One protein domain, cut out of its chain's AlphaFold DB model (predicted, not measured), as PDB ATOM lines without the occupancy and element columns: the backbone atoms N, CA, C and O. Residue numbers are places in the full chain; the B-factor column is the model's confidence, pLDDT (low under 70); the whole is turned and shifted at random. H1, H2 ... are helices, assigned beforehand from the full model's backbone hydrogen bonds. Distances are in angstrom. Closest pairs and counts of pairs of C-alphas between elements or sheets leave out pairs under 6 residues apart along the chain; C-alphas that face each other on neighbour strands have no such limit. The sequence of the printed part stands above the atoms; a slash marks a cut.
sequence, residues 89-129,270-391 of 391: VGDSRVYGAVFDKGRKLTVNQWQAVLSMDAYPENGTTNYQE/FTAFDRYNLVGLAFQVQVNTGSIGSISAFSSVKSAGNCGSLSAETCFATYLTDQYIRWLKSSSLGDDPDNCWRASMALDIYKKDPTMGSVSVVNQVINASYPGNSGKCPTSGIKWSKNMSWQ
ATOM      1  N   VAL A  89     284.781 363.723 287.105       96.38
ATOM      2  CA  VAL A  89     285.278 364.418 288.305       96.38
ATOM      3  C   VAL A  89     284.159 365.131 289.076       96.38
ATOM      4  O   VAL A  89     284.197 365.190 290.298       96.38
ATOM      5  N   GLY A  90     283.128 365.622 288.380       95.81
ATOM      6  CA  GLY A  90     281.962 366.272 288.986       95.81
ATOM      7  C   GLY A  90     280.978 365.330 289.686       95.81
ATOM      8  O   GLY A  90     280.011 365.813 290.272       95.81
ATOM      9  N   ASP A  91     281.186 364.010 289.632       97.06
ATOM     10  CA  ASP A  91     280.398 363.068 290.426       97.06
ATOM     11  C   ASP A  91     280.623 363.336 291.923       97.06
ATOM     12  O   ASP A  91     281.750 363.533 292.379       97.06
ATOM     13  N   SER A  92     279.539 363.311 292.704       95.19
ATOM     14  CA  SER A  92     279.551 363.543 294.159       95.19
ATOM     15  C   SER A  92     280.503 362.632 294.947       95.19
ATOM     16  O   SER A  92     280.899 362.967 296.063       95.19
ATOM     17  N   ARG A  93     280.869 361.478 294.382       97.31
ATOM     18  CA  ARG A  93     281.796 360.509 294.975       97.31
ATOM     19  C   ARG A  93     283.261 360.839 294.688       97.31
ATOM     20  O   ARG A  93     284.131 360.258 295.333       97.31
ATOM     21  N   VAL A  94     283.535 361.736 293.737       97.81
ATOM     22  CA  VAL A  94     284.884 362.076 293.268       97.81
ATOM     23  C   VAL A  94     285.347 363.408 293.859       97.81
ATOM     24  O   VAL A  94     286.114 363.408 294.830       97.81
ATOM     25  N   TYR A  95     284.878 364.530 293.306       96.69
ATOM     26  CA  TYR A  95     285.330 365.869 293.691       96.69
ATOM     27  C   TYR A  95     284.954 366.233 295.129       96.69
ATOM     28  O   TYR A  95     283.799 366.140 295.545       96.69
ATOM     29  N   GLY A  96     285.941 366.693 295.895       95.19
ATOM     30  CA  GLY A  96     285.773 367.057 297.299       95.19
ATOM     31  C   GLY A  96     285.598 365.860 298.240       95.19
ATOM     32  O   GLY A  96     285.430 366.079 299.438       95.19
ATOM     33  N   ALA A  97     285.643 364.625 297.728       96.50
ATOM     34  CA  ALA A  97     285.514 363.393 298.503       96.50
ATOM     35  C   ALA A  97     286.807 362.568 298.458       96.50
ATOM     36  O   ALA A  97     287.494 362.445 299.474       96.50
ATOM     37  N   VAL A  98     287.165 362.033 297.288       97.25
ATOM     38  CA  VAL A  98     288.407 361.259 297.094       97.25
ATOM     39  C   VAL A  98     289.456 362.022 296.291       97.25
ATOM     40  O   VAL A  98     290.632 361.693 296.402       97.25
ATOM     41  N   PHE A  99     289.038 363.049 295.547       98.50
ATOM     42  CA  PHE A  99     289.882 363.878 294.694       98.50
ATOM     43  C   PHE A  99     289.641 365.368 294.945       98.50
ATOM     44  O   PHE A  99     288.491 365.806 295.025       98.50
ATOM     45  N   ASP A 100     290.718 366.135 295.099       98.06
ATOM     46  CA  ASP A 100     290.729 367.543 295.507       98.06
ATOM     47  C   ASP A 100     289.824 367.808 296.718       98.06
ATOM     48  O   ASP A 100     288.890 368.616 296.697       98.06
ATOM     49  N   LYS A 101     290.104 367.104 297.819       97.19
ATOM     50  CA  LYS A 101     289.357 367.240 299.086       97.19
ATOM     51  C   LYS A 101     289.345 368.679 299.607       97.19
ATOM     52  O   LYS A 101     288.395 369.098 300.263       97.19
ATOM     53  N   GLY A 102     290.404 369.432 299.308       97.00
ATOM     54  CA  GLY A 102     290.558 370.836 299.681       97.00
ATOM     55  C   GLY A 102     289.846 371.821 298.754       97.00
ATOM     56  O   GLY A 102     289.897 373.018 299.043       97.00
ATOM     57  N   ARG A 103     289.218 371.340 297.670       97.75
ATOM     58  CA  ARG A 103     288.497 372.140 296.667       97.75
ATOM     59  C   ARG A 103     289.326 373.325 296.176       97.75
ATOM     60  O   ARG A 103     288.848 374.459 296.134       97.75
ATOM     61  N   LYS A 104     290.604 373.074 295.884       98.31
ATOM     62  CA  LYS A 104     291.541 374.104 295.420       98.31
ATOM     63  C   LYS A 104     291.204 374.580 294.018       98.31
ATOM     64  O   LYS A 104     291.422 375.756 293.729       98.31
ATOM     65  N   LEU A 105     290.663 373.690 293.196       98.31
ATOM     66  CA  LEU A 105     290.068 373.994 291.904       98.31
ATOM     67  C   LEU A 105     288.562 373.717 291.969       98.31
ATOM     68  O   LEU A 105     288.071 372.961 292.808       98.31
ATOM     69  N   THR A 106     287.808 374.336 291.073       98.44
ATOM     70  CA  THR A 106     286.389 374.035 290.858       98.44
ATOM     71  C   THR A 106     286.217 372.799 289.973       98.44
ATOM     72  O   THR A 106     287.136 372.386 289.265       98.44
ATOM     73  N   VAL A 107     285.009 372.228 289.951       98.06
ATOM     74  CA  VAL A 107     284.670 371.104 289.056       98.06
ATOM     75  C   VAL A 107     284.940 371.445 287.585       98.06
ATOM     76  O   VAL A 107     285.510 370.628 286.868       98.06
ATOM     77  N   ASN A 108     284.592 372.656 287.140       95.38
ATOM     78  CA  ASN A 108     284.787 373.074 285.746       95.38
ATOM     79  C   ASN A 108     286.274 373.227 285.391       95.38
ATOM     80  O   ASN A 108     286.692 372.843 284.301       95.38
ATOM     81  N   GLN A 109     287.085 373.720 286.333       98.19
ATOM     82  CA  GLN A 109     288.541 373.750 286.176       98.19
ATOM     83  C   GLN A 109     289.114 372.342 286.056       98.19
ATOM     84  O   GLN A 109     289.903 372.082 285.152       98.19
ATOM     85  N   TRP A 110     288.674 371.403 286.892       98.75
ATOM     86  CA  TRP A 110     289.111 370.016 286.767       98.75
ATOM     87  C   TRP A 110     288.667 369.358 285.467       98.75
ATOM     88  O   TRP A 110     289.459 368.651 284.853       98.75
ATOM     89  N   GLN A 111     287.444 369.622 285.007       97.75
ATOM     90  CA  GLN A 111     286.987 369.135 283.709       97.75
ATOM     91  C   GLN A 111     287.912 369.621 282.589       97.75
ATOM     92  O   GLN A 111     288.336 368.818 281.765       97.75
ATOM     93  N   ALA A 112     288.260 370.909 282.570       97.69
ATOM     94  CA  ALA A 112     289.154 371.468 281.563       97.69
ATOM     95  C   ALA A 112     290.583 370.909 281.668       97.69
ATOM     96  O   ALA A 112     291.150 370.521 280.649       97.69
ATOM     97  N   VAL A 113     291.151 370.822 282.874       98.56
ATOM     98  CA  VAL A 113     292.523 370.331 283.098       98.56
ATOM     99  C   VAL A 113     292.658 368.849 282.743       98.56
ATOM    100  O   VAL A 113     293.570 368.496 282.004       98.56
ATOM    101  N   LEU A 114     291.737 367.989 283.191       98.44
ATOM    102  CA  LEU A 114     291.769 366.556 282.863       98.44
ATOM    103  C   LEU A 114     291.527 366.317 281.367       98.44
ATOM    104  O   LEU A 114     292.192 365.484 280.758       98.44
ATOM    105  N   SER A 115     290.619 367.081 280.749       97.50
ATOM    106  CA  SER A 115     290.421 367.048 279.296       97.50
ATOM    107  C   SER A 115     291.655 367.498 278.519       97.50
ATOM    108  O   SER A 115     291.963 366.922 277.482       97.50
ATOM    109  N   MET A 116     292.354 368.531 278.991       98.44
ATOM    110  CA  MET A 116     293.588 369.007 278.368       98.44
ATOM    111  C   MET A 116     294.686 367.942 278.438       98.44
ATOM    112  O   MET A 116     295.318 367.657 277.424       98.44
ATOM    113  N   ASP A 117     294.890 367.354 279.616       97.19
ATOM    114  CA  ASP A 117     295.936 366.359 279.869       97.19
ATOM    115  C   ASP A 117     295.716 365.062 279.077       97.19
ATOM    116  O   ASP A 117     296.660 364.485 278.542       97.19
ATOM    117  N   ALA A 118     294.456 364.657 278.895       95.56
ATOM    118  CA  ALA A 118     294.115 363.470 278.120       95.56
ATOM    119  C   ALA A 118     294.467 363.580 276.625       95.56
ATOM    120  O   ALA A 118     294.629 362.548 275.976       95.56
ATOM    121  N   TYR A 119     294.588 364.788 276.060       96.12
ATOM    122  CA  TYR A 119     294.780 364.939 274.616       96.12
ATOM    123  C   TYR A 119     296.159 364.469 274.130       96.12
ATOM    124  O   TYR A 119     296.187 363.627 273.229       96.12
ATOM    125  N   PRO A 120     297.294 364.921 274.701       93.25
ATOM    126  CA  PRO A 120     298.604 364.377 274.350       93.25
ATOM    127  C   PRO A 120     298.718 362.864 274.582       93.25
ATOM    128  O   PRO A 120     299.299 362.187 273.742       93.25
ATOM    129  N   GLU A 121     298.125 362.349 275.666       86.94
ATOM    130  CA  GLU A 121     298.236 360.937 276.068       86.94
ATOM    131  C   GLU A 121     297.373 359.998 275.215       86.94
ATOM    132  O   GLU A 121     297.807 358.923 274.810       86.94
ATOM    133  N   ASN A 122     296.138 360.408 274.915       89.06
ATOM    134  CA  ASN A 122     295.112 359.522 274.354       89.06
ATOM    135  C   ASN A 122     294.594 359.979 272.982       89.06
ATOM    136  O   ASN A 122     293.734 359.329 272.391       89.06
ATOM    137  N   GLY A 123     295.061 361.121 272.473       89.38
ATOM    138  CA  GLY A 123     294.587 361.704 271.213       89.38
ATOM    139  C   GLY A 123     293.183 362.312 271.281       89.38
ATOM    140  O   GLY A 123     292.591 362.621 270.245       89.38
ATOM    141  N   THR A 124     292.627 362.489 272.483       92.50
ATOM    142  CA  THR A 124     291.267 362.996 272.706       92.50
ATOM    143  C   THR A 124     291.174 363.802 273.997       92.50
ATOM    144  O   THR A 124     291.837 363.491 274.980       92.50
ATOM    145  N   THR A 125     290.312 364.818 274.031       94.69
ATOM    146  CA  THR A 125     290.003 365.564 275.264       94.69
ATOM    147  C   THR A 125     288.931 364.888 276.123       94.69
ATOM    148  O   THR A 125     288.579 365.375 277.202       94.69
ATOM    149  N   ASN A 126     288.393 363.752 275.670       95.00
ATOM    150  CA  ASN A 126     287.458 362.945 276.441       95.00
ATOM    151  C   ASN A 126     288.199 362.076 277.469       95.00
ATOM    152  O   ASN A 126     288.367 360.874 277.276       95.00
ATOM    153  N   TYR A 127     288.601 362.675 278.592       95.94
ATOM    154  CA  TYR A 127     289.309 361.965 279.663       95.94
ATOM    155  C   TYR A 127     288.492 360.827 280.302       95.94
ATOM    156  O   TYR A 127     289.050 360.016 281.033       95.94
ATOM    157  N   GLN A 128     287.177 360.757 280.062       97.00
ATOM    158  CA  GLN A 128     286.290 359.730 280.619       97.00
ATOM    159  C   GLN A 128     286.193 358.474 279.742       97.00
ATOM    160  O   GLN A 128     285.476 357.538 280.101       97.00
ATOM    161  N   GLU A 129     286.857 358.440 278.584       92.25
ATOM    162  CA  GLU A 129     286.834 357.274 277.702       92.25
ATOM    163  C   GLU A 129     287.331 356.022 278.433       92.25
ATOM    164  O   GLU A 129     288.419 356.014 278.989       92.25
ATOM    165  N   PHE A 270     302.209 380.496 295.698       98.38
ATOM    166  CA  PHE A 270     300.893 380.384 295.053       98.38
ATOM    167  C   PHE A 270     299.976 379.431 295.830       98.38
ATOM    168  O   PHE A 270     300.301 378.262 296.022       98.38
ATOM    169  N   THR A 271     298.827 379.927 296.301       97.75
ATOM    170  CA  THR A 271     297.917 379.154 297.178       97.75
ATOM    171  C   THR A 271     296.430 379.255 296.827       97.75
ATOM    172  O   THR A 271     295.635 378.471 297.355       97.75
ATOM    173  N   ALA A 272     296.058 380.180 295.939       96.94
ATOM    174  CA  ALA A 272     294.702 380.381 295.438       96.94
ATOM    175  C   ALA A 272     294.716 380.306 293.905       96.94
ATOM    176  O   ALA A 272     295.591 380.896 293.272       96.94
ATOM    177  N   PHE A 273     293.770 379.560 293.331       98.25
ATOM    178  CA  PHE A 273     293.784 379.154 291.917       98.25
ATOM    179  C   PHE A 273     292.464 379.451 291.193       98.25
ATOM    180  O   PHE A 273     292.217 378.951 290.100       98.25
ATOM    181  N   ASP A 274     291.610 380.274 291.796       94.06
ATOM    182  CA  ASP A 274     290.327 380.714 291.247       94.06
ATOM    183  C   ASP A 274     290.507 381.624 290.020       94.06
ATOM    184  O   ASP A 274     289.828 381.442 289.013       94.06
ATOM    185  N   ARG A 275     291.455 382.571 290.077       96.44
ATOM    186  CA  ARG A 275     291.742 383.519 288.979       96.44
ATOM    187  C   ARG A 275     292.903 383.094 288.085       96.44
ATOM    188  O   ARG A 275     292.857 383.309 286.878       96.44
ATOM    189  N   TYR A 276     293.941 382.526 288.695       98.19
ATOM    190  CA  TYR A 276     295.179 382.120 288.033       98.19
ATOM    191  C   TYR A 276     295.457 380.655 288.354       98.19
ATOM    192  O   TYR A 276     296.100 380.314 289.350       98.19
ATOM    193  N   ASN A 277     294.931 379.769 287.519       98.50
ATOM    194  CA  ASN A 277     295.011 378.333 287.710       98.50
ATOM    195  C   ASN A 277     296.364 377.777 287.248       98.50
ATOM    196  O   ASN A 277     296.485 377.098 286.232       98.50
ATOM    197  N   LEU A 278     297.402 378.051 288.039       98.81
ATOM    198  CA  LEU A 278     298.747 377.515 287.817       98.81
ATOM    199  C   LEU A 278     298.827 375.998 288.063       98.81
ATOM    200  O   LEU A 278     299.753 375.352 287.571       98.81
ATOM    201  N   VAL A 279     297.852 375.424 288.781       98.69
ATOM    202  CA  VAL A 279     297.723 373.968 288.940       98.69
ATOM    203  C   VAL A 279     297.495 373.312 287.585       98.69
ATOM    204  O   VAL A 279     298.122 372.295 287.332       98.69
ATOM    205  N   GLY A 280     296.700 373.899 286.682       98.19
ATOM    206  CA  GLY A 280     296.474 373.330 285.348       98.19
ATOM    207  C   GLY A 280     297.762 373.100 284.546       98.19
ATOM    208  O   GLY A 280     297.901 372.074 283.888       98.19
ATOM    209  N   LEU A 281     298.742 374.002 284.671       98.69
ATOM    210  CA  LEU A 281     300.065 373.855 284.051       98.69
ATOM    211  C   LEU A 281     300.941 372.841 284.804       98.69
ATOM    212  O   LEU A 281     301.528 371.942 284.206       98.69
ATOM    213  N   ALA A 282     301.038 372.990 286.128       98.75
ATOM    214  CA  ALA A 282     301.898 372.168 286.977       98.75
ATOM    215  C   ALA A 282     301.441 370.705 287.071       98.75
ATOM    216  O   ALA A 282     302.269 369.817 287.258       98.75
ATOM    217  N   PHE A 283     300.142 370.445 286.923       98.69
ATOM    218  CA  PHE A 283     299.559 369.112 286.997       98.69
ATOM    219  C   PHE A 283     300.030 368.227 285.842       98.69
ATOM    220  O   PHE A 283     300.560 367.152 286.099       98.69
ATOM    221  N   GLN A 284     299.960 368.715 284.599       98.31
ATOM    222  CA  GLN A 284     300.489 367.993 283.434       98.31
ATOM    223  C   GLN A 284     302.000 367.722 283.575       98.31
ATOM    224  O   GLN A 284     302.478 366.634 283.262       98.31
ATOM    225  N   VAL A 285     302.763 368.686 284.110       98.38
ATOM    226  CA  VAL A 285     304.196 368.491 284.397       98.38
ATOM    227  C   VAL A 285     304.403 367.397 285.446       98.38
ATOM    228  O   VAL A 285     305.275 366.550 285.269       98.38
ATOM    229  N   GLN A 286     303.620 367.377 286.527       98.12
ATOM    230  CA  GLN A 286     303.739 366.352 287.565       98.12
ATOM    231  C   GLN A 286     303.347 364.963 287.063       98.12
ATOM    232  O   GLN A 286     304.042 364.003 287.382       98.12
ATOM    233  N   VAL A 287     302.269 364.844 286.283       95.12
ATOM    234  CA  VAL A 287     301.856 363.567 285.680       95.12
ATOM    235  C   VAL A 287     302.979 363.014 284.806       95.12
ATOM    236  O   VAL A 287     303.355 361.858 284.964       95.12
ATOM    237  N   ASN A 288     303.578 363.859 283.964       93.31
ATOM    238  CA  ASN A 288     304.578 363.418 282.997       93.31
ATOM    239  C   ASN A 288     305.989 363.218 283.577       93.31
ATOM    240  O   ASN A 288     306.756 362.413 283.064       93.31
ATOM    241  N   THR A 289     306.374 363.990 284.599       93.81
ATOM    242  CA  THR A 289     307.767 364.013 285.100       93.81
ATOM    243  C   THR A 289     307.932 363.461 286.510       93.81
ATOM    244  O   THR A 289     309.051 363.152 286.904       93.81
ATOM    245  N   GLY A 290     306.865 363.419 287.316       94.75
ATOM    246  CA  GLY A 290     306.945 363.094 288.746       94.75
ATOM    247  C   GLY A 290     307.798 364.062 289.585       94.75
ATOM    248  O   GLY A 290     308.037 363.792 290.758       94.75
ATOM    249  N   SER A 291     308.266 365.181 289.016       96.88
ATOM    250  CA  SER A 291     309.346 366.008 289.576       96.88
ATOM    251  C   SER A 291     308.927 367.468 289.813       96.88
ATOM    252  O   SER A 291     309.728 368.402 289.720       96.88
ATOM    253  N   ILE A 292     307.655 367.716 290.143       98.31
ATOM    254  CA  ILE A 292     307.154 369.092 290.298       98.31
ATOM    255  C   ILE A 292     307.818 369.865 291.447       98.31
ATOM    256  O   ILE A 292     307.846 371.092 291.421       98.31
ATOM    257  N   GLY A 293     308.429 369.193 292.429       97.56
ATOM    258  CA  GLY A 293     309.197 369.852 293.498       97.56
ATOM    259  C   GLY A 293     310.345 370.741 292.985       97.56
ATOM    260  O   GLY A 293     310.743 371.710 293.647       97.56
ATOM    261  N   SER A 294     310.831 370.488 291.769       98.19
ATOM    262  CA  SER A 294     311.903 371.256 291.130       98.19
ATOM    263  C   SER A 294     311.511 372.694 290.780       98.19
ATOM    264  O   SER A 294     312.393 373.521 290.535       98.19
ATOM    265  N   ILE A 295     310.218 373.048 290.840       98.56
ATOM    266  CA  ILE A 295     309.764 374.437 290.649       98.56
ATOM    267  C   ILE A 295     310.247 375.378 291.755       98.56
ATOM    268  O   ILE A 295     310.205 376.593 291.576       98.56
ATOM    269  N   SER A 296     310.770 374.850 292.865       98.31
ATOM    270  CA  SER A 296     311.463 375.628 293.902       98.31
ATOM    271  C   SER A 296     312.589 376.520 293.348       98.31
ATOM    272  O   SER A 296     312.889 377.570 293.921       98.31
ATOM    273  N   ALA A 297     313.173 376.169 292.194       98.25
ATOM    274  CA  ALA A 297     314.122 377.016 291.471       98.25
ATOM    275  C   ALA A 297     313.542 378.395 291.092       98.25
ATOM    276  O   ALA A 297     314.292 379.376 291.041       98.25
ATOM    277  N   PHE A 298     312.222 378.498 290.903       98.69
ATOM    278  CA  PHE A 298     311.545 379.748 290.571       98.69
ATOM    279  C   PHE A 298     311.694 380.817 291.661       98.69
ATOM    280  O   PHE A 298     311.770 382.000 291.343       98.69
ATOM    281  N   SER A 299     311.828 380.435 292.935       98.25
ATOM    282  CA  SER A 299     312.097 381.402 294.008       98.25
ATOM    283  C   SER A 299     313.401 382.168 293.764       98.25
ATOM    284  O   SER A 299     313.443 383.383 293.945       98.25
ATOM    285  N   SER A 300     314.454 381.498 293.276       98.06
ATOM    286  CA  SER A 300     315.706 382.166 292.891       98.06
ATOM    287  C   SER A 300     315.518 383.068 291.668       98.06
ATOM    288  O   SER A 300     316.043 384.178 291.642       98.06
ATOM    289  N   VAL A 301     314.736 382.616 290.682       98.31
ATOM    290  CA  VAL A 301     314.417 383.377 289.460       98.31
ATOM    291  C   VAL A 301     313.670 384.673 289.788       98.31
ATOM    292  O   VAL A 301     314.015 385.741 289.280       98.31
ATOM    293  N   LYS A 302     312.677 384.597 290.678       96.00
ATOM    294  CA  LYS A 302     311.912 385.757 291.137       96.00
ATOM    295  C   LYS A 302     312.801 386.747 291.891       96.00
ATOM    296  O   LYS A 302     312.775 387.933 291.575       96.00
ATOM    297  N   SER A 303     313.623 386.272 292.828       96.94
ATOM    298  CA  SER A 303     314.531 387.126 293.611       96.94
ATOM    299  C   SER A 303     315.618 387.797 292.768       96.94
ATOM    300  O   SER A 303     316.038 388.904 293.084       96.94
ATOM    301  N   ALA A 304     316.052 387.162 291.677       96.38
ATOM    302  CA  ALA A 304     317.010 387.734 290.732       96.38
ATOM    303  C   ALA A 304     316.387 388.752 289.753       96.38
ATOM    304  O   ALA A 304     317.079 389.255 288.869       96.38
ATOM    305  N   GLY A 305     315.087 389.051 289.875       96.88
ATOM    306  CA  GLY A 305     314.409 390.058 289.057       96.88
ATOM    307  C   GLY A 305     314.127 389.630 287.614       96.88
ATOM    308  O   GLY A 305     313.759 390.470 286.797       96.88
ATOM    309  N   ASN A 306     314.244 388.336 287.278       98.06
ATOM    310  CA  ASN A 306     314.035 387.846 285.907       98.06
ATOM    311  C   ASN A 306     312.614 388.093 285.371       98.06
ATOM    312  O   ASN A 306     312.417 388.100 284.161       98.06
ATOM    313  N   CYS A 307     311.630 388.285 286.253       96.88
ATOM    314  CA  CYS A 307     310.244 388.523 285.860       96.88
ATOM    315  C   CYS A 307     309.994 389.925 285.284       96.88
ATOM    316  O   CYS A 307     308.994 390.112 284.593       96.88
ATOM    317  N   GLY A 308     310.872 390.903 285.540       96.00
ATOM    318  CA  GLY A 308     310.683 392.278 285.075       96.00
ATOM    319  C   GLY A 308     309.302 392.832 285.447       96.00
ATOM    320  O   GLY A 308     308.939 392.863 286.619       96.00
ATOM    321  N   SER A 309     308.531 393.251 284.439       97.12
ATOM    322  CA  SER A 309     307.171 393.788 284.590       97.12
ATOM    323  C   SER A 309     306.054 392.734 284.580       97.12
ATOM    324  O   SER A 309     304.887 393.090 284.743       97.12
ATOM    325  N   LEU A 310     306.368 391.451 284.371       97.75
ATOM    326  CA  LEU A 310     305.366 390.385 284.373       97.75
ATOM    327  C   LEU A 310     304.829 390.156 285.790       97.75
ATOM    328  O   LEU A 310     305.587 390.166 286.762       97.75
ATOM    329  N   SER A 311     303.528 389.862 285.906       98.12
ATOM    330  CA  SER A 311     302.979 389.361 287.170       98.12
ATOM    331  C   SER A 311     303.675 388.061 287.576       98.12
ATOM    332  O   SER A 311     304.191 387.327 286.728       98.12
ATOM    333  N   ALA A 312     303.683 387.751 288.873       98.25
ATOM    334  CA  ALA A 312     304.343 386.549 289.372       98.25
ATOM    335  C   ALA A 312     303.771 385.276 288.723       98.25
ATOM    336  O   ALA A 312     304.533 384.384 288.360       98.25
ATOM    337  N   GLU A 313     302.456 385.223 288.524       98.62
ATOM    338  CA  GLU A 313     301.736 384.110 287.908       98.62
ATOM    339  C   GLU A 313     302.094 383.964 286.428       98.62
ATOM    340  O   GLU A 313     302.433 382.873 285.981       98.62
ATOM    341  N   THR A 314     302.090 385.067 285.670       98.69
ATOM    342  CA  THR A 314     302.466 385.058 284.244       98.69
ATOM    343  C   THR A 314     303.939 384.700 284.063       98.69
ATOM    344  O   THR A 314     304.289 383.926 283.169       98.69
ATOM    345  N   CYS A 315     304.806 385.223 284.934       98.75
ATOM    346  CA  CYS A 315     306.224 384.890 284.944       98.75
ATOM    347  C   CYS A 315     306.433 383.400 285.236       98.75
ATOM    348  O   CYS A 315     307.180 382.741 284.516       98.75
ATOM    349  N   PHE A 316     305.738 382.851 286.239       98.88
ATOM    350  CA  PHE A 316     305.834 381.435 286.583       98.88
ATOM    351  C   PHE A 316     305.291 380.526 285.482       98.88
ATOM    352  O   PHE A 316     305.969 379.575 285.111       98.88
ATOM    353  N   ALA A 317     304.115 380.829 284.924       98.88
ATOM    354  CA  ALA A 317     303.538 380.081 283.810       98.88
ATOM    355  C   ALA A 317     304.521 380.003 282.630       98.88
ATOM    356  O   ALA A 317     304.796 378.924 282.114       98.88
ATOM    357  N   THR A 318     305.124 381.138 282.268       98.81
ATOM    358  CA  THR A 318     306.129 381.204 281.199       98.81
ATOM    359  C   THR A 318     307.397 380.419 281.556       98.81
ATOM    360  O   THR A 318     307.882 379.635 280.743       98.81
ATOM    361  N   TYR A 319     307.912 380.588 282.780       98.88
ATOM    362  CA  TYR A 319     309.091 379.875 283.274       98.88
ATOM    363  C   TYR A 319     308.895 378.358 283.245       98.88
ATOM    364  O   TYR A 319     309.722 377.641 282.685       98.88
ATOM    365  N   LEU A 320     307.796 377.870 283.824       98.88
ATOM    366  CA  LEU A 320     307.486 376.449 283.897       98.88
ATOM    367  C   LEU A 320     307.365 375.847 282.496       98.88
ATOM    368  O   LEU A 320     307.957 374.802 282.238       98.88
ATOM    369  N   THR A 321     306.666 376.520 281.578       98.88
ATOM    370  CA  THR A 321     306.553 376.065 280.187       98.88
ATOM    371  C   THR A 321     307.913 376.004 279.494       98.88
ATOM    372  O   THR A 321     308.218 374.989 278.874       98.88
ATOM    373  N   ASP A 322     308.771 377.017 279.638       98.81
ATOM    374  CA  ASP A 322     310.118 376.991 279.052       98.81
ATOM    375  C   ASP A 322     310.969 375.839 279.608       98.81
ATOM    376  O   ASP A 322     311.652 375.138 278.855       98.81
ATOM    377  N   GLN A 323     310.925 375.622 280.925       98.69
ATOM    378  CA  GLN A 323     311.668 374.541 281.576       98.69
ATOM    379  C   GLN A 323     311.132 373.163 281.184       98.69
ATOM    380  O   GLN A 323     311.921 372.235 280.999       98.69
ATOM    381  N   TYR A 324     309.818 373.027 281.017       98.75
ATOM    382  CA  TYR A 324     309.206 371.774 280.594       98.75
ATOM    383  C   TYR A 324     309.498 371.469 279.119       98.75
ATOM    384  O   TYR A 324     309.857 370.341 278.795       98.75
ATOM    385  N   ILE A 325     309.492 372.472 278.232       98.75
ATOM    386  CA  ILE A 325     309.962 372.314 276.843       98.75
ATOM    387  C   ILE A 325     311.438 371.896 276.819       98.75
ATOM    388  O   ILE A 325     311.813 371.024 276.033       98.75
ATOM    389  N   ARG A 326     312.287 372.478 277.681       98.38
ATOM    390  CA  ARG A 326     313.689 372.048 277.824       98.38
ATOM    391  C   ARG A 326     313.786 370.573 278.220       98.38
ATOM    392  O   ARG A 326     314.633 369.876 277.668       98.38
ATOM    393  N   TRP A 327     312.960 370.120 279.164       98.19
ATOM    394  CA  TRP A 327     312.924 368.722 279.596       98.19
ATOM    395  C   TRP A 327     312.484 367.789 278.466       98.19
ATOM    396  O   TRP A 327     313.205 366.844 278.164       98.19
ATOM    397  N   LEU A 328     311.381 368.116 277.783       96.75
ATOM    398  CA  LEU A 328     310.834 367.322 276.677       96.75
ATOM    399  C   LEU A 328     311.832 367.201 275.519       96.75
ATOM    400  O   LEU A 328     312.068 366.117 275.010       96.75
ATOM    401  N   LYS A 329     312.477 368.299 275.110       95.12
ATOM    402  CA  LYS A 329     313.360 368.298 273.930       95.12
ATOM    403  C   LYS A 329     314.750 367.708 274.157       95.12
ATOM    404  O   LYS A 329     315.484 367.528 273.185       95.12
ATOM    405  N   SER A 330     315.181 367.543 275.404       94.31
ATOM    406  CA  SER A 330     316.557 367.151 275.703       94.31
ATOM    407  C   SER A 330     316.669 365.638 275.827       94.31
ATOM    408  O   SER A 330     316.054 365.045 276.707       94.31
ATOM    409  N   SER A 331     317.568 365.052 275.035       87.44
ATOM    410  CA  SER A 331     317.936 363.631 275.111       87.44
ATOM    411  C   SER A 331     318.668 363.229 276.395       87.44
ATOM    412  O   SER A 331     319.015 362.072 276.590       87.44
ATOM    413  N   SER A 332     318.951 364.190 277.275       89.88
ATOM    414  CA  SER A 332     319.542 363.961 278.598       89.88
ATOM    415  C   SER A 332     318.541 364.203 279.730       89.88
ATOM    416  O   SER A 332     318.953 364.313 280.882       89.88
ATOM    417  N   LEU A 333     317.257 364.379 279.402       91.50
ATOM    418  CA  LEU A 333     316.169 364.613 280.346       91.50
ATOM    419  C   LEU A 333     314.984 363.700 280.001       91.50
ATOM    420  O   LEU A 333     315.065 362.505 280.254       91.50
ATOM    421  N   GLY A 334     313.903 364.249 279.437       87.12
ATOM    422  CA  GLY A 334     312.700 363.489 279.098       87.12
ATOM    423  C   GLY A 334     312.750 362.781 277.747       87.12
ATOM    424  O   GLY A 334     312.002 361.834 277.560       87.12
ATOM    425  N   ASP A 335     313.607 363.241 276.827       91.69
ATOM    426  CA  ASP A 335     313.784 362.695 275.470       91.69
ATOM    427  C   ASP A 335     312.473 362.418 274.705       91.69
ATOM    428  O   ASP A 335     312.321 361.416 274.013       91.69
ATOM    429  N   ASP A 336     311.524 363.350 274.805       92.94
ATOM    430  CA  ASP A 336     310.242 363.323 274.097       92.94
ATOM    431  C   ASP A 336     310.049 364.604 273.252       92.94
ATOM    432  O   ASP A 336     309.153 365.427 273.497       92.94
ATOM    433  N   PRO A 337     310.943 364.855 272.271       92.38
ATOM    434  CA  PRO A 337     310.921 366.083 271.486       92.38
ATOM    435  C   PRO A 337     309.676 366.199 270.601       92.38
ATOM    436  O   PRO A 337     309.239 367.319 270.333       92.38
ATOM    437  N   ASP A 338     309.090 365.077 270.176       93.25
ATOM    438  CA  ASP A 338     307.916 365.057 269.299       93.25
ATOM    439  C   ASP A 338     306.651 365.547 270.022       93.25
ATOM    440  O   ASP A 338     305.779 366.145 269.386       93.25
ATOM    441  N   ASN A 339     306.586 365.411 271.353       95.69
ATOM    442  CA  ASN A 339     305.484 365.927 272.168       95.69
ATOM    443  C   ASN A 339     305.798 367.235 272.900       95.69
ATOM    444  O   ASN A 339     304.992 367.689 273.715       95.69
ATOM    445  N   CYS A 340     306.903 367.922 272.583       97.50
ATOM    446  CA  CYS A 340     307.271 369.190 273.233       97.50
ATOM    447  C   CYS A 340     306.155 370.259 273.183       97.50
ATOM    448  O   CYS A 340     306.083 371.144 274.040       97.50
ATOM    449  N   TRP A 341     305.270 370.179 272.185       98.00
ATOM    450  CA  TRP A 341     304.138 371.081 271.966       98.00
ATOM    451  C   TRP A 341     303.104 371.050 273.093       98.00
ATOM    452  O   TRP A 341     302.424 372.054 273.307       98.00
ATOM    453  N   ARG A 342     303.014 369.957 273.864       98.19
ATOM    454  CA  ARG A 342     302.048 369.835 274.964       98.19
ATOM    455  C   ARG A 342     302.241 370.896 276.048       98.19
ATOM    456  O   ARG A 342     301.277 371.311 276.684       98.19
ATOM    457  N   ALA A 343     303.477 371.356 276.245       98.56
ATOM    458  CA  ALA A 343     303.801 372.427 277.180       98.56
ATOM    459  C   ALA A 343     303.299 373.794 276.676       98.56
ATOM    460  O   ALA A 343     302.742 374.580 277.444       98.56
ATOM    461  N   SER A 344     303.467 374.065 275.377       98.69
ATOM    462  CA  SER A 344     302.968 375.286 274.734       98.69
ATOM    463  C   SER A 344     301.441 375.308 274.663       98.69
ATOM    464  O   SER A 344     300.849 376.348 274.938       98.69
ATOM    465  N   MET A 345     300.803 374.163 274.402       98.81
ATOM    466  CA  MET A 345     299.345 374.022 274.418       98.81
ATOM    467  C   MET A 345     298.750 374.469 275.754       98.81
ATOM    468  O   MET A 345     297.839 375.296 275.776       98.81
ATOM    469  N   ALA A 346     299.289 373.964 276.866       98.75
ATOM    470  CA  ALA A 346     298.815 374.320 278.196       98.75
ATOM    471  C   ALA A 346     298.984 375.827 278.480       98.75
ATOM    472  O   ALA A 346     298.065 376.471 278.989       98.75
ATOM    473  N   LEU A 347     300.116 376.418 278.074       98.88
ATOM    474  CA  LEU A 347     300.347 377.859 278.209       98.88
ATOM    475  C   LEU A 347     299.389 378.693 277.349       98.88
ATOM    476  O   LEU A 347     298.934 379.746 277.789       98.88
ATOM    477  N   ASP A 348     299.074 378.252 276.134       98.75
ATOM    478  CA  ASP A 348     298.136 378.955 275.256       98.75
ATOM    479  C   ASP A 348     296.703 378.894 275.791       98.75
ATOM    480  O   ASP A 348     295.978 379.890 275.713       98.75
ATOM    481  N   ILE A 349     296.308 377.775 276.403       98.75
ATOM    482  CA  ILE A 349     295.040 377.665 277.137       98.75
ATOM    483  C   ILE A 349     295.035 378.649 278.307       98.75
ATOM    484  O   ILE A 349     294.103 379.443 278.409       98.75
ATOM    485  N   TYR A 350     296.093 378.675 279.123       98.81
ATOM    486  CA  TYR A 350     296.224 379.616 280.239       98.81
ATOM    487  C   TYR A 350     296.191 381.087 279.787       98.81
ATOM    488  O   TYR A 350     295.584 381.932 280.438       98.81
ATOM    489  N   LYS A 351     296.803 381.424 278.644       98.69
ATOM    490  CA  LYS A 351     296.754 382.784 278.078       98.69
ATOM    491  C   LYS A 351     295.354 383.180 277.610       98.69
ATOM    492  O   LYS A 351     295.008 384.355 277.704       98.69
ATOM    493  N   LYS A 352     294.571 382.239 277.069       98.31
ATOM    494  CA  LYS A 352     293.186 382.500 276.644       98.31
ATOM    495  C   LYS A 352     292.214 382.548 277.817       98.31
ATOM    496  O   LYS A 352     291.295 383.361 277.809       98.31
ATOM    497  N   ASP A 353     292.412 381.675 278.792       98.25
ATOM    498  CA  ASP A 353     291.620 381.576 280.007       98.25
ATOM    499  C   ASP A 353     292.554 381.260 281.189       98.25
ATOM    500  O   ASP A 353     292.889 380.092 281.411       98.25
ATOM    501  N   PRO A 354     292.970 382.271 281.977       98.31
ATOM    502  CA  PRO A 354     293.883 382.062 283.100       98.31
ATOM    503  C   PRO A 354     293.250 381.257 284.237       98.31
ATOM    504  O   PRO A 354     293.973 380.729 285.080       98.31
ATOM    505  N   THR A 355     291.923 381.105 284.259       98.25
ATOM    506  CA  THR A 355     291.252 380.201 285.199       98.25
ATOM    507  C   THR A 355     291.369 378.743 284.758       98.25
ATOM    508  O   THR A 355     291.187 377.846 285.582       98.25
ATOM    509  N   MET A 356     291.689 378.494 283.478       98.56
ATOM    510  CA  MET A 356     291.648 377.184 282.821       98.56
ATOM    511  C   MET A 356     290.372 376.424 283.208       98.56
ATOM    512  O   MET A 356     290.424 375.278 283.645       98.56
ATOM    513  N   GLY A 357     289.234 377.118 283.143       97.00
ATOM    514  CA  GLY A 357     287.936 376.681 283.658       97.00
ATOM    515  C   GLY A 357     286.983 376.167 282.584       97.00
ATOM    516  O   GLY A 357     285.852 375.803 282.898       97.00
ATOM    517  N   SER A 358     287.404 376.174 281.317       97.12
ATOM    518  CA  SER A 358     286.535 375.908 280.172       97.12
ATOM    519  C   SER A 358     287.115 374.861 279.225       97.12
ATOM    520  O   SER A 358     288.042 375.130 278.459       97.12
ATOM    521  N   VAL A 359     286.496 373.674 279.194       93.75
ATOM    522  CA  VAL A 359     286.824 372.623 278.212       93.75
ATOM    523  C   VAL A 359     286.608 373.095 276.766       93.75
ATOM    524  O   VAL A 359     287.293 372.653 275.845       93.75
ATOM    525  N   SER A 360     285.705 374.054 276.549       93.12
ATOM    526  CA  SER A 360     285.504 374.674 275.237       93.12
ATOM    527  C   SER A 360     286.744 375.440 274.776       93.12
ATOM    528  O   SER A 360     287.122 375.325 273.612       93.12
ATOM    529  N   VAL A 361     287.410 376.180 275.673       96.31
ATOM    530  CA  VAL A 361     288.669 376.880 275.354       96.31
ATOM    531  C   VAL A 361     289.778 375.872 275.062       96.31
ATOM    532  O   VAL A 361     290.486 376.037 274.069       96.31
ATOM    533  N   VAL A 362     289.876 374.800 275.854       97.38
ATOM    534  CA  VAL A 362     290.818 373.690 275.619       97.38
ATOM    535  C   VAL A 362     290.659 373.141 274.197       97.38
ATOM    536  O   VAL A 362     291.609 373.158 273.413       97.38
ATOM    537  N   ASN A 363     289.437 372.757 273.819       92.38
ATOM    538  CA  ASN A 363     289.136 372.236 272.483       92.38
ATOM    539  C   ASN A 363     289.432 373.253 271.369       92.38
ATOM    540  O   ASN A 363     289.958 372.887 270.319       92.38
ATOM    541  N   GLN A 364     289.116 374.534 271.573       93.19
ATOM    542  CA  GLN A 364     289.398 375.585 270.590       93.19
ATOM    543  C   GLN A 364     290.899 375.785 270.364       93.19
ATOM    544  O   GLN A 364     291.316 375.955 269.220       93.19
ATOM    545  N   VAL A 365     291.713 375.782 271.424       97.50
ATOM    546  CA  VAL A 365     293.175 375.907 271.303       97.50
ATOM    547  C   VAL A 365     293.758 374.690 270.594       97.50
ATOM    548  O   VAL A 365     294.525 374.855 269.645       97.50
ATOM    549  N   ILE A 366     293.349 373.483 270.993       94.38
ATOM    550  CA  ILE A 366     293.811 372.237 270.375       94.38
ATOM    551  C   ILE A 366     293.492 372.215 268.881       94.38
ATOM    552  O   ILE A 366     294.392 372.055 268.061       94.38
ATOM    553  N   ASN A 367     292.236 372.451 268.506       89.25
ATOM    554  CA  ASN A 367     291.821 372.379 267.106       89.25
ATOM    555  C   ASN A 367     292.483 373.454 266.231       89.25
ATOM    556  O   ASN A 367     292.714 373.221 265.048       89.25
ATOM    557  N   ALA A 368     292.784 374.627 266.796       90.94
ATOM    558  CA  ALA A 368     293.392 375.726 266.053       90.94
ATOM    559  C   ALA A 368     294.915 375.596 265.904       90.94
ATOM    560  O   ALA A 368     295.466 376.035 264.895       90.94
ATOM    561  N   SER A 369     295.606 375.063 266.913       94.56
ATOM    562  CA  SER A 369     297.069 375.184 267.016       94.56
ATOM    563  C   SER A 369     297.799 373.868 267.259       94.56
ATOM    564  O   SER A 369     299.000 373.804 266.993       94.56
ATOM    565  N   TYR A 370     297.089 372.829 267.703       95.38
ATOM    566  CA  TYR A 370     297.660 371.524 268.031       95.38
ATOM    567  C   TYR A 370     296.893 370.320 267.435       95.38
ATOM    568  O   TYR A 370     296.721 369.310 268.125       95.38
ATOM    569  N   PRO A 371     296.376 370.375 266.186       85.81
ATOM    570  CA  PRO A 371     295.617 369.266 265.617       85.81
ATOM    571  C   PRO A 371     296.504 368.036 265.361       85.81
ATOM    572  O   PRO A 371     297.667 368.150 264.970       85.81
ATOM    573  N   GLY A 372     295.930 366.842 265.540       90.19
ATOM    574  CA  GLY A 372     296.603 365.574 265.244       90.19
ATOM    575  C   GLY A 372     297.819 365.303 266.130       90.19
ATOM    576  O   GLY A 372     298.823 364.814 265.621       90.19
ATOM    577  N   ASN A 373     297.733 365.654 267.420       93.12
ATOM    578  CA  ASN A 373     298.786 365.445 268.422       93.12
ATOM    579  C   ASN A 373     300.153 365.995 267.990       93.12
ATOM    580  O   ASN A 373     301.188 365.356 268.156       93.12
ATOM    581  N   SER A 374     300.155 367.187 267.394       89.88
ATOM    582  CA  SER A 374     301.375 367.828 266.916       89.88
ATOM    583  C   SER A 374     301.267 369.342 267.004       89.88
ATOM    584  O   SER A 374     300.173 369.900 266.967       89.88
ATOM    585  N   GLY A 375     302.404 370.024 267.092       95.75
ATOM    586  CA  GLY A 375     302.462 371.479 267.098       95.75
ATOM    587  C   GLY A 375     303.887 371.982 267.261       95.75
ATOM    588  O   GLY A 375     304.833 371.210 267.407       95.75
ATOM    589  N   LYS A 376     304.058 373.305 267.233       97.19
ATOM    590  CA  LYS A 376     305.340 373.929 267.583       97.19
ATOM    591  C   LYS A 376     305.438 374.083 269.100       97.19
ATOM    592  O   LYS A 376     304.429 374.258 269.771       97.19
ATOM    593  N   CYS A 377     306.666 374.100 269.611       95.75
ATOM    594  CA  CYS A 377     306.960 374.374 271.016       95.75
ATOM    595  C   CYS A 377     307.952 375.541 271.173       95.75
ATOM    596  O   CYS A 377     309.113 375.333 271.545       95.75
ATOM    597  N   PRO A 378     307.561 376.777 270.799       95.75
ATOM    598  CA  PRO A 378     308.418 377.936 270.998       95.75
ATOM    599  C   PRO A 378     308.590 378.211 272.498       95.75
ATOM    600  O   PRO A 378     307.620 378.188 273.256       95.75
ATOM    601  N   THR A 379     309.823 378.497 272.911       97.94
ATOM    602  CA  THR A 379     310.112 379.058 274.236       97.94
ATOM    603  C   THR A 379     309.988 380.580 274.199       97.94
ATOM    604  O   THR A 379     309.958 381.193 273.128       97.94
ATOM    605  N   SER A 380     309.922 381.216 275.367       97.44
ATOM    606  CA  SER A 380     309.739 382.668 275.480       97.44
ATOM    607  C   SER A 380     310.957 383.500 275.061       97.44
ATOM    608  O   SER A 380     310.825 384.689 274.778       97.44
ATOM    609  N   GLY A 381     312.153 382.901 275.059       97.19
ATOM    610  CA  GLY A 381     313.424 383.612 274.880       97.19
ATOM    611  C   GLY A 381     313.898 384.382 276.121       97.19
ATOM    612  O   GLY A 381     314.971 384.987 276.082       97.19
ATOM    613  N   ILE A 382     313.151 384.350 277.230       97.94
ATOM    614  CA  ILE A 382     313.559 384.981 278.488       97.94
ATOM    615  C   ILE A 382     314.791 384.262 279.051       97.94
ATOM    616  O   ILE A 382     314.859 383.034 279.128       97.94
ATOM    617  N   LYS A 383     315.782 385.045 279.491       97.88
ATOM    618  CA  LYS A 383     316.958 384.518 280.187       97.88
ATOM    619  C   LYS A 383     316.609 384.225 281.644       97.88
ATOM    620  O   LYS A 383     316.499 385.143 282.458       97.88
ATOM    621  N   TRP A 384     316.494 382.945 281.980       98.38
ATOM    622  CA  TRP A 384     316.265 382.478 283.346       98.38
ATOM    623  C   TRP A 384     317.589 382.283 284.088       98.38
ATOM    624  O   TRP A 384     318.470 381.565 283.620       98.38
ATOM    625  N   SER A 385     317.742 382.922 285.253       97.31
ATOM    626  CA  SER A 385     318.968 382.828 286.068       97.31
ATOM    627  C   SER A 385     319.192 381.439 286.673       97.31
ATOM    628  O   SER A 385     320.327 381.079 286.978       97.31
ATOM    629  N   LYS A 386     318.122 380.651 286.830       98.19
ATOM    630  CA  LYS A 386     318.169 379.293 287.370       98.19
ATOM    631  C   LYS A 386     317.178 378.386 286.646       98.19
ATOM    632  O   LYS A 386     315.975 378.643 286.642       98.19
ATOM    633  N   ASN A 387     317.688 377.308 286.060       98.12
ATOM    634  CA  ASN A 387     316.866 376.246 285.484       98.12
ATOM    635  C   ASN A 387     316.337 375.306 286.578       98.12
ATOM    636  O   ASN A 387     316.899 375.239 287.674       98.12
ATOM    637  N   MET A 388     315.287 374.553 286.256       98.44
ATOM    638  CA  MET A 388     314.839 373.435 287.084       98.44
ATOM    639  C   MET A 388     315.835 372.272 286.974       98.44
ATOM    640  O   MET A 388     316.286 371.926 285.874       98.44
ATOM    641  N   SER A 389     316.157 371.671 288.119       97.31
ATOM    642  CA  SER A 389     316.911 370.417 288.204       97.31
ATOM    643  C   SER A 389     315.920 369.266 288.308       97.31
ATOM    644  O   SER A 389     315.288 369.100 289.346       97.31
ATOM    645  N   TRP A 390     315.747 368.526 287.222       94.38
ATOM    646  CA  TRP A 390     314.841 367.381 287.150       94.38
ATOM    647  C   TRP A 390     315.500 366.146 287.773       94.38
ATOM    648  O   TRP A 390     316.729 366.044 287.732       94.38
ATOM    649  N   GLN A 391     314.694 365.283 288.390       86.56
ATOM    650  CA  GLN A 391     315.153 364.006 288.948       86.56
ATOM    651  C   GLN A 391     315.300 362.924 287.886       86.56
ATOM    652  O   GLN A 391     314.618 363.040 286.842       86.56
TER     653      GLN A 391
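AT A GLANCE: This is residues 89 to 129 and 270 to 391 of the 391 residues of the protein "Chitosanase" of Mitsuaria sp. 141 (UniProt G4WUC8). H1, H2, H4 and H5 make a helical bundle, with H6 packed on H1 and H5, and H3 on H4. The printed part has 163 residues, 81, under half, in six named helices, H1 to H6. It is all helix and compact, radius of gyration of the C-alphas 15.4 A, spans 44 by 34 by 29 A.

HOW THE PARTS SIT: H1, residues 107 to 122, touches H6, residues 359 to 369, closest at C-alphas 112 and 359, 4.2 A. A tight link joins the hub, H2, residues 278 to 289, to H3, residues 292 to 303. H4, residues 312 to 329, and H5, residues 341 to 352, form a hairpin. Every O i to N i+4 pair in H4, H5 and H6 is within hydrogen-bond range; H1 has 9 of 12, H2 7 of 8, H3 3 of 8 beside 8 of 9 O i to N i+3.

IN THESE COORDINATES: H1 begins at C-alpha 107 (284.670, 371.104, 289.056); H6 ends at C-alpha 369 (297.069, 375.184, 267.016).

THE WHOLE: Residues 130 to 269 are cut out, with C-alphas 129 and 270 32.1 A apart. No printed residue is under 70.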